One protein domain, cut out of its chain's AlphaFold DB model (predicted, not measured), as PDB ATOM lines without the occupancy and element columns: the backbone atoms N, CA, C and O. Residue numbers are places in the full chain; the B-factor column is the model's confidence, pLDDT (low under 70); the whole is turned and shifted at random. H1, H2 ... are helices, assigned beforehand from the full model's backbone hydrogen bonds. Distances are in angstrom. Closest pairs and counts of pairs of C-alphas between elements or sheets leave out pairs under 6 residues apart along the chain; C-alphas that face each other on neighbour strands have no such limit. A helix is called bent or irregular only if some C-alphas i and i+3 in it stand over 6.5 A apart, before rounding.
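This is residues 14 to 72 of the 74 residues of an uncharacterized protein of Candidatus Taylorbacteria bacterium CG11_big_fil_rev_8_21_14_0_20_46_11 (UniProt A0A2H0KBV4). Three separate helices are strung along an open, winding chain with no shared core: H1 at one end, H3 at the other, and H2 between them, with no helix touching another. H1 and H3 point nearly the same way at the two ends of the long axis, while H2 runs in a different direction across the gap, and the chain makes a small turned-back loop between H1 and H2. The printed part has 59 residues, with three named helices in the order H1, H2, H3 and no named strand, and its class is all helix. The whole is extended, with a radius of gyration of the C-alphas of 17.1 A, and its C-alphas span 43 by 28 by 25 A, only just elongated.

H1, residues 14 to 31, comes first, and its residues 14 to 23 stand free. After it, residues 33 to 34 pair with residues 37 to 38, antiparallel, in stretches too short to be named as strands. H2, residues 41 to 51, follows over a short link of 9 residues. H1 and H2 are apart, but only just: their closest C-alphas are 8.3 A from each other. Residues 42 to 57 stand free, of which 42 to 51 belong to H2. H3, residues 63 to 70, comes after a long link of 11 residues and is apart from H2. H1 and H3 are also apart. In H1, H2 and H3 every O i to N i+4 pair is within hydrogen-bond range.

H1 runs from Ala 14, whose C-alpha is at (39.955, -121.832, 8.373), to Val 31, and measures 25.5 A from first to last C-alpha. H1 is the longest helix, with 18 residues. H2 runs from Pro 41, C-alpha at (32.617, -97.736, 23.426), to Ala 51, a length of 15.2 A over 11 residues. H3 runs from Ala 63 to Leu 70, whose C-alpha is at (26.214, -84.687, 1.441), and measures 10.9 A over 8 residues. No helix is bent or irregular.

The two C-alphas farthest apart are those of Leu 16 and Arg 72, at 47.1 A, and the first and last printed C-alphas, of Ala 14 and Arg 72, are 45.7 A apart. Without the stretches that stand free, the remaining 33 residues still span 40 by 17 by 15 A. The printed part has no cut. The link from H2 to H3 is long and the link from H1 to H2 is short. The mean pLDDT of the printed part is 77.1, and 14 residues are under 70, namely residues 29 to 38 and 54 to 57.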
ATOM      1  N   ALA A  14      41.052-122.794   8.434       84.25
ATOM      2  CA  ALA A  14      39.955-121.832   8.373       84.25
ATOM      3  C   ALA A  14      39.230-121.653   9.719       84.25
ATOM      4  O   ALA A  14      38.862-120.531  10.069       84.25
ATOM      5  N   ASN A  15      39.038-122.735  10.481       83.81
ATOM      6  CA  ASN A  15      38.445-122.656  11.818       83.81
ATOM      7  C   ASN A  15      39.385-121.920  12.776       83.81
ATOM      8  O   ASN A  15      38.951-120.998  13.459       83.81
ATOM      9  N   LEU A  16      40.680-122.242  12.737       87.81
ATOM     10  CA  LEU A  16      41.682-121.572  13.562       87.81
ATOM     11  C   LEU A  16      41.797-120.078  13.224       87.81
ATOM     12  O   LEU A  16      41.826-119.240  14.119       87.81
ATOM     13  N   ALA A  17      41.794-119.722  11.937       86.50
ATOM     14  CA  ALA A  17      41.803-118.325  11.507       86.50
ATOM     15  C   ALA A  17      40.578-117.553  12.026       86.50
ATOM     16  O   ALA A  17      40.704-116.411  12.472       86.50
ATOM     17  N   ARG A  18      39.398-118.186  12.015       89.19
ATOM     18  CA  ARG A  18      38.160-117.604  12.547       89.19
ATOM     19  C   ARG A  18      38.226-117.408  14.060       89.19
ATOM     20  O   ARG A  18      37.865-116.340  14.546       89.19
ATOM     21  N   GLU A  19      38.705-118.405  14.797       86.88
ATOM     22  CA  GLU A  19      38.867-118.334  16.255       86.88
ATOM     23  C   GLU A  19      39.856-117.234  16.661       86.88
ATOM     24  O   GLU A  19      39.568-116.441  17.556       86.88
ATOM     25  N   VAL A  20      40.977-117.108  15.945       88.81
ATOM     26  CA  VAL A  20      41.966-116.041  16.164       88.81
ATOM     27  C   VAL A  20      41.385-114.655  15.862       88.81
ATOM     28  O   VAL A  20      41.676-113.704  16.586       88.81
ATOM     29  N   ALA A  21      40.546-114.517  14.831       85.06
ATOM     30  CA  ALA A  21      39.883-113.250  14.513       85.06
ATOM     31  C   ALA A  21      38.884-112.821  15.604       85.06
ATOM     32  O   ALA A  21      38.847-111.650  15.993       85.06
ATOM     33  N   LEU A  22      38.117-113.772  16.145       87.06
ATOM     34  CA  LEU A  22      37.198-113.525  17.259       87.06
ATOM     35  C   LEU A  22      37.955-113.152  18.537       87.06
ATOM     36  O   LEU A  22      37.599-112.176  19.197       87.06
ATOM     37  N   LEU A  23      39.035-113.870  18.851       86.44
ATOM     38  CA  LEU A  23      39.882-113.576  20.005       86.44
ATOM     39  C   LEU A  23      40.527-112.189  19.891       86.44
ATOM     40  O   LEU A  23      40.526-111.432  20.858       86.44
ATOM     41  N   ARG A  24      41.021-111.825  18.702       81.06
ATOM     42  CA  ARG A  24      41.547-110.483  18.426       81.06
ATOM     43  C   ARG A  24      40.484-109.419  18.695       81.06
ATOM     44  O   ARG A  24      40.771-108.466  19.402       81.06
ATOM     45  N   SER A  25      39.266-109.616  18.200       74.88
ATOM     46  CA  SER A  25      38.157-108.671  18.396       74.88
ATOM     47  C   SER A  25      37.794-108.504  19.878       74.88
ATOM     48  O   SER A  25      37.591-107.386  20.345       74.88
ATOM     49  N   ALA A  26      37.784-109.599  20.644       81.00
ATOM     50  CA  ALA A  26      37.545-109.559  22.087       81.00
ATOM     51  C   ALA A  26      38.659-108.813  22.842       81.00
ATOM     52  O   ALA A  26      38.377-107.998  23.716       81.00
ATOM     53  N   ILE A  27      39.924-109.048  22.479       79.94
ATOM     54  CA  ILE A  27      41.078-108.366  23.082       79.94
ATOM     55  C   ILE A  27      41.068-106.873  22.743       79.94
ATOM     56  O   ILE A  27      41.351-106.064  23.620       79.94
ATOM     57  N   ILE A  28      40.697-106.492  21.520       70.12
ATOM     58  CA  ILE A  28      40.547-105.081  21.133       70.12
ATOM     59  C   ILE A  28      39.489-104.397  22.009       70.12
ATOM     60  O   ILE A  28      39.739-103.307  22.520       70.12
ATOM     61  N   GLY A  29      38.365-105.071  22.268       65.31
ATOM     62  CA  GLY A  29      37.332-104.577  23.182       65.31
ATOM     63  C   GLY A  29      37.797-104.417  24.638       65.31
ATOM     64  O   GLY A  29      37.268-103.567  25.345       65.31
ATOM     65  N   ILE A  30      38.794-105.191  25.085       67.75
ATOM     66  CA  ILE A  30      39.332-105.139  26.458       67.75
ATOM     67  C   ILE A  30      40.482-104.130  26.591       67.75
ATOM     68  O   ILE A  30      40.552-103.390  27.568       67.75
ATOM     69  N   VAL A  31      41.414-104.117  25.637       67.81
ATOM     70  CA  VAL A  31      42.653-103.320  25.695       67.81
ATOM     71  C   VAL A  31      42.430-101.903  25.155       67.81
ATOM     72  O   VAL A  31      43.211-100.995  25.438       67.81
ATOM     73  N   GLY A  32      41.355-101.691  24.394       56.62
ATOM     74  CA  GLY A  32      40.931-100.372  23.942       56.62
ATOM     75  C   GLY A  32      41.839 -99.734  22.890       56.62
ATOM     76  O   GLY A  32      41.626 -98.574  22.557       56.62
ATOM     77  N   ARG A  33      42.844-100.445  22.356       56.50
ATOM     78  CA  ARG A  33      43.714 -99.970  21.268       56.50
ATOM     79  C   ARG A  33      44.052-101.076  20.283       56.50
ATOM     80  O   ARG A  33      44.580-102.117  20.672       56.50
ATOM     81  N   ASP A  34      43.823-100.789  19.010       59.84
ATOM     82  CA  ASP A  34      44.328-101.566  17.881       59.84
ATOM     83  C   ASP A  34      44.948-100.624  16.826       59.84
ATOM     84  O   ASP A  34      45.007 -99.411  17.033       59.84
ATOM     85  N   ASN A  35      45.484-101.168  15.732       58.22
ATOM     86  CA  ASN A  35      46.024-100.386  14.615       58.22
ATOM     87  C   ASN A  35      45.002 -99.399  13.997       58.22
ATOM     88  O   ASN A  35      45.418 -98.444  13.347       58.22
ATOM     89  N   GLU A  36      43.699 -99.605  14.203       60.56
ATOM     90  CA  GLU A  36      42.600 -98.702  13.834       60.56
ATOM     91  C   GLU A  36      42.407 -97.528  14.819       60.56
ATOM     92  O   GLU A  36      41.693 -96.574  14.511       60.56
ATOM     93  N   GLY A  37      43.076 -97.538  15.978       66.06
ATOM     94  CA  GLY A  37      43.047 -96.454  16.963       66.06
ATOM     95  C   GLY A  37      42.521 -96.873  18.337       66.06
ATOM     96  O   GLY A  37      42.569 -98.040  18.722       66.06
ATOM     97  N   THR A  38      42.075 -95.888  19.128       68.88
ATOM     98  CA  THR A  38      41.492 -96.143  20.458       68.88
ATOM     99  C   THR A  38      40.013 -96.483  20.302       68.88
ATOM    100  O   THR A  38      39.258 -95.679  19.755       68.88
ATOM    101  N   TYR A  39      39.600 -97.658  20.779       70.00
ATOM    102  CA  TYR A  39      38.201 -98.075  20.787       70.00
ATOM    103  C   TYR A  39      37.375 -97.099  21.631       70.00
ATOM    104  O   TYR A  39      37.720 -96.815  22.777       70.00
ATOM    105  N   ARG A  40      36.290 -96.579  21.049       77.38
ATOM    106  CA  ARG A  40      35.359 -95.653  21.704       77.38
ATOM    107  C   ARG A  40      34.037 -96.374  21.958       77.38
ATOM    108  O   ARG A  40      33.195 -96.391  21.056       77.38
ATOM    109  N   PRO A  41      33.848 -97.007  23.128       77.75
ATOM    110  CA  PRO A  41      32.617 -97.736  23.426       77.75
ATOM    111  C   PRO A  41      31.378 -96.840  23.315       77.75
ATOM    112  O   PRO A  41      30.354 -97.286  22.805       77.75
ATOM    113  N   GLU A  42      31.496 -95.556  23.659       80.62
ATOM    114  CA  GLU A  42      30.399 -94.585  23.591       80.62
ATOM    115  C   GLU A  42      29.894 -94.401  22.154       80.62
ATOM    116  O   GLU A  42      28.695 -94.286  21.921       80.62
ATOM    117  N   PHE A  43      30.802 -94.430  21.173       82.12
ATOM    118  CA  PHE A  43      30.443 -94.351  19.757       82.12
ATOM    119  C   PHE A  43      29.673 -95.595  19.300       82.12
ATOM    120  O   PHE A  43      28.719 -95.493  18.531       82.12
ATOM    121  N   VAL A  44      30.070 -96.778  19.774       80.12
ATOM    122  CA  VAL A  44      29.386 -98.032  19.431       80.12
ATOM    123  C   VAL A  44      27.994 -98.073  20.049       80.12
ATOM    124  O   VAL A  44      27.037 -98.429  19.365       80.12
ATOM    125  N   GLU A  45      27.865 -97.679  21.314       83.06
ATOM    126  CA  GLU A  45      26.573 -97.581  21.996       83.06
ATOM    127  C   GLU A  45      25.641 -96.582  21.303       83.06
ATOM    128  O   GLU A  45      24.485 -96.914  21.033       83.06
ATOM    129  N   GLU A  46      26.147 -95.404  20.929       82.81
ATOM    130  CA  GLU A  46      25.399 -94.392  20.182       82.81
ATOM    131  C   GLU A  46      24.917 -94.941  18.832       82.81
ATOM    132  O   GLU A  46      23.718 -94.916  18.544       82.81
ATOM    133  N   MET A  47      25.809 -95.528  18.030       80.44
ATOM    134  CA  MET A  47      25.446 -96.098  16.728       80.44
ATOM    135  C   MET A  47      24.431 -97.239  16.855       80.44
ATOM    136  O   MET A  47      23.483 -97.310  16.072       80.44
ATOM    137  N   LEU A  48      24.586 -98.116  17.849       83.38
ATOM    138  CA  LEU A  48      23.628 -99.191  18.111       83.38
ATOM    139  C   LEU A  48      22.273 -98.653  18.572       83.38
ATOM    140  O   LEU A  48      21.249 -99.224  18.200       83.38
ATOM    141  N   SER A  49      22.244 -97.574  19.357       81.81
ATOM    142  CA  SER A  49      20.996 -96.934  19.779       81.81
ATOM    143  C   SER A  49      20.227 -96.348  18.592       81.81
ATOM    144  O   SER A  49      19.023 -96.566  18.482       81.81
ATOM    145  N   VAL A  50      20.928 -95.711  17.646       80.44
ATOM    146  CA  VAL A  50      20.336 -95.181  16.409       80.44
ATOM    147  C   VAL A  50      19.866 -96.316  15.501       80.44
ATOM    148  O   VAL A  50      18.767 -96.253  14.963       80.44
ATOM    149  N   ALA A  51      20.663 -97.376  15.346       75.62
ATOM    150  CA  ALA A  51      20.311 -98.510  14.492       75.62
ATOM    151  C   ALA A  51      19.106 -99.313  15.013       75.62
ATOM    152  O   ALA A  51      18.395 -99.933  14.227       75.62
ATOM    153  N   ARG A  52      18.895 -99.327  16.335       81.00
ATOM    154  CA  ARG A  52      17.753 -99.977  16.994       81.00
ATOM    155  C   ARG A  52      16.515 -99.089  17.082       81.00
ATOM    156  O   ARG A  52      15.486 -99.568  17.541       81.00
ATOM    157  N   ALA A  53      16.605 -97.816  16.701       77.38
ATOM    158  CA  ALA A  53      15.436 -96.959  16.656       77.38
ATOM    159  C   ALA A  53      14.501 -97.438  15.534       77.38
ATOM    160  O   ALA A  53      14.923 -97.601  14.392       77.38
ATOM    161  N   ASP A  54      13.217 -97.620  15.850       67.44
ATOM    162  CA  ASP A  54      12.196 -98.129  14.916       67.44
ATOM    163  C   ASP A  54      11.924 -97.196  13.720       67.44
ATOM    164  O   ASP A  54      11.163 -97.527  12.811       67.44
ATOM    165  N   THR A  55      12.528 -96.008  13.709       66.44
ATOM    166  CA  THR A  55      12.383 -95.016  12.646       66.44
ATOM    167  C   THR A  55      13.732 -94.778  11.976       66.44
ATOM    168  O   THR A  55      14.632 -94.214  12.605       66.44
ATOM    169  N   PRO A  56      13.901 -95.158  10.693       63.53
ATOM    170  CA  PRO A  56      15.090 -94.772   9.955       63.53
ATOM    171  C   PRO A  56      15.118 -93.247   9.873       63.53
ATOM    172  O   PRO A  56      14.220 -92.626   9.303       63.53
ATOM    173  N   ALA A  57      16.151 -92.629  10.451       66.88
ATOM    174  CA  ALA A  57      16.284 -91.173  10.442       66.88
ATOM    175  C   ALA A  57      16.267 -90.614   9.007       66.88
ATOM    176  O   ALA A  57      15.752 -89.521   8.768       66.88
ATOM    177  N   ILE A  58      16.827 -91.369   8.050       71.19
ATOM    178  CA  ILE A  58      16.825 -91.077   6.615       71.19
ATOM    179  C   ILE A  58      16.883 -92.400   5.842       71.19
ATOM    180  O   ILE A  58      17.779 -93.209   6.070       71.19
ATOM    181  N   GLU A  59      15.986 -92.589   4.875       73.62
ATOM    182  CA  GLU A  59      16.105 -93.654   3.878       73.62
ATOM    183  C   GLU A  59      16.791 -93.123   2.618       73.62
ATOM    184  O   GLU A  59      16.317 -92.177   1.986       73.62
ATOM    185  N   PHE A  60      17.909 -93.739   2.233       80.12
ATOM    186  CA  PHE A  60      18.571 -93.443   0.967       80.12
ATOM    187  C   PHE A  60      18.074 -94.415  -0.094       80.12
ATOM    188  O   PHE A  60      18.499 -95.565  -0.160       80.12
ATOM    189  N   THR A  61      17.175 -93.943  -0.952       81.00
ATOM    190  CA  THR A  61      16.588 -94.782  -2.008       81.00
ATOM    191  C   THR A  61      17.543 -95.029  -3.177       81.00
ATOM    192  O   THR A  61      17.366 -95.981  -3.931       81.00
ATOM    193  N   ASN A  62      18.554 -94.171  -3.368       84.69
ATOM    194  CA  ASN A  62      19.546 -94.307  -4.434       84.69
ATOM    195  C   ASN A  62      20.838 -93.521  -4.146       84.69
ATOM    196  O   ASN A  62      20.861 -92.570  -3.366       84.69
ATOM    197  N   ALA A  63      21.920 -93.881  -4.844       82.31
ATOM    198  CA  ALA A  63      23.234 -93.262  -4.662       82.31
ATOM    199  C   ALA A  63      23.262 -91.747  -4.960       82.31
ATOM    200  O   ALA A  63      24.047 -91.015  -4.357       82.31
ATOM    201  N   ARG A  64      22.406 -91.240  -5.865       84.44
ATOM    202  CA  ARG A  64      22.340 -89.792  -6.146       84.44
ATOM    203  C   ARG A  64      21.721 -89.021  -4.987       84.44
ATOM    204  O   ARG A  64      22.159 -87.905  -4.716       84.44
ATOM    205  N   ASP A  65      20.731 -89.604  -4.319       82.75
ATOM    206  CA  ASP A  65      20.054 -88.995  -3.175       82.75
ATOM    207  C   ASP A  65      21.019 -88.802  -1.995       82.75
ATOM    208  O   ASP A  65      21.107 -87.711  -1.429       82.75
ATOM    209  N   PHE A  66      21.863 -89.805  -1.738       82.50
ATOM    210  CA  PHE A  66      22.962 -89.706  -0.776       82.50
ATOM    211  C   PHE A  66      23.916 -88.540  -1.099       82.50
ATOM    212  O   PHE A  66      24.143 -87.658  -0.267       82.50
ATOM    213  N   LEU A  67      24.427 -88.476  -2.336       87.50
ATOM    214  CA  LEU A  67      25.382 -87.439  -2.754       87.50
ATOM    215  C   LEU A  67      24.781 -86.027  -2.742       87.50
ATOM    216  O   LEU A  67      25.468 -85.063  -2.402       87.50
ATOM    217  N   LYS A  68      23.499 -85.886  -3.097       85.25
ATOM    218  CA  LYS A  68      22.781 -84.605  -3.047       85.25
ATOM    219  C   LYS A  68      22.687 -84.079  -1.616       85.25
ATOM    220  O   LYS A  68      22.811 -82.873  -1.406       85.25
ATOM    221  N   ARG A  69      22.490 -84.969  -0.640       79.06
ATOM    222  CA  ARG A  69      22.426 -84.615   0.782       79.06
ATOM    223  C   ARG A  69      23.794 -84.201   1.317       79.06
ATOM    224  O   ARG A  69      23.884 -83.163   1.956       79.06
ATOM    225  N   LEU A  70      24.844 -84.960   0.993       81.06
ATOM    226  CA  LEU A  70      26.214 -84.687   1.441       81.06
ATOM    227  C   LEU A  70      26.690 -83.289   1.015       81.06
ATOM    228  O   LEU A  70      27.268 -82.556   1.808       81.06
ATOM    229  N   ARG A  71      26.364 -82.887  -0.218       81.94
ATOM    230  CA  ARG A  71      26.678 -81.554  -0.761       81.94
ATOM    231  C   ARG A  71      25.884 -80.409  -0.131       81.94
ATOM    232  O   ARG A  71      26.243 -79.261  -0.345       81.94
ATOM    233  N   ARG A  72      24.790 -80.698   0.579       75.19
ATOM    234  CA  ARG A  72      23.932 -79.687   1.220       75.19
ATOM    235  C   ARG A  72      24.363 -79.367   2.655       75.19
ATOM    236  O   ARG A  72      23.850 -78.412   3.226       75.19
TER     237      ARG A  72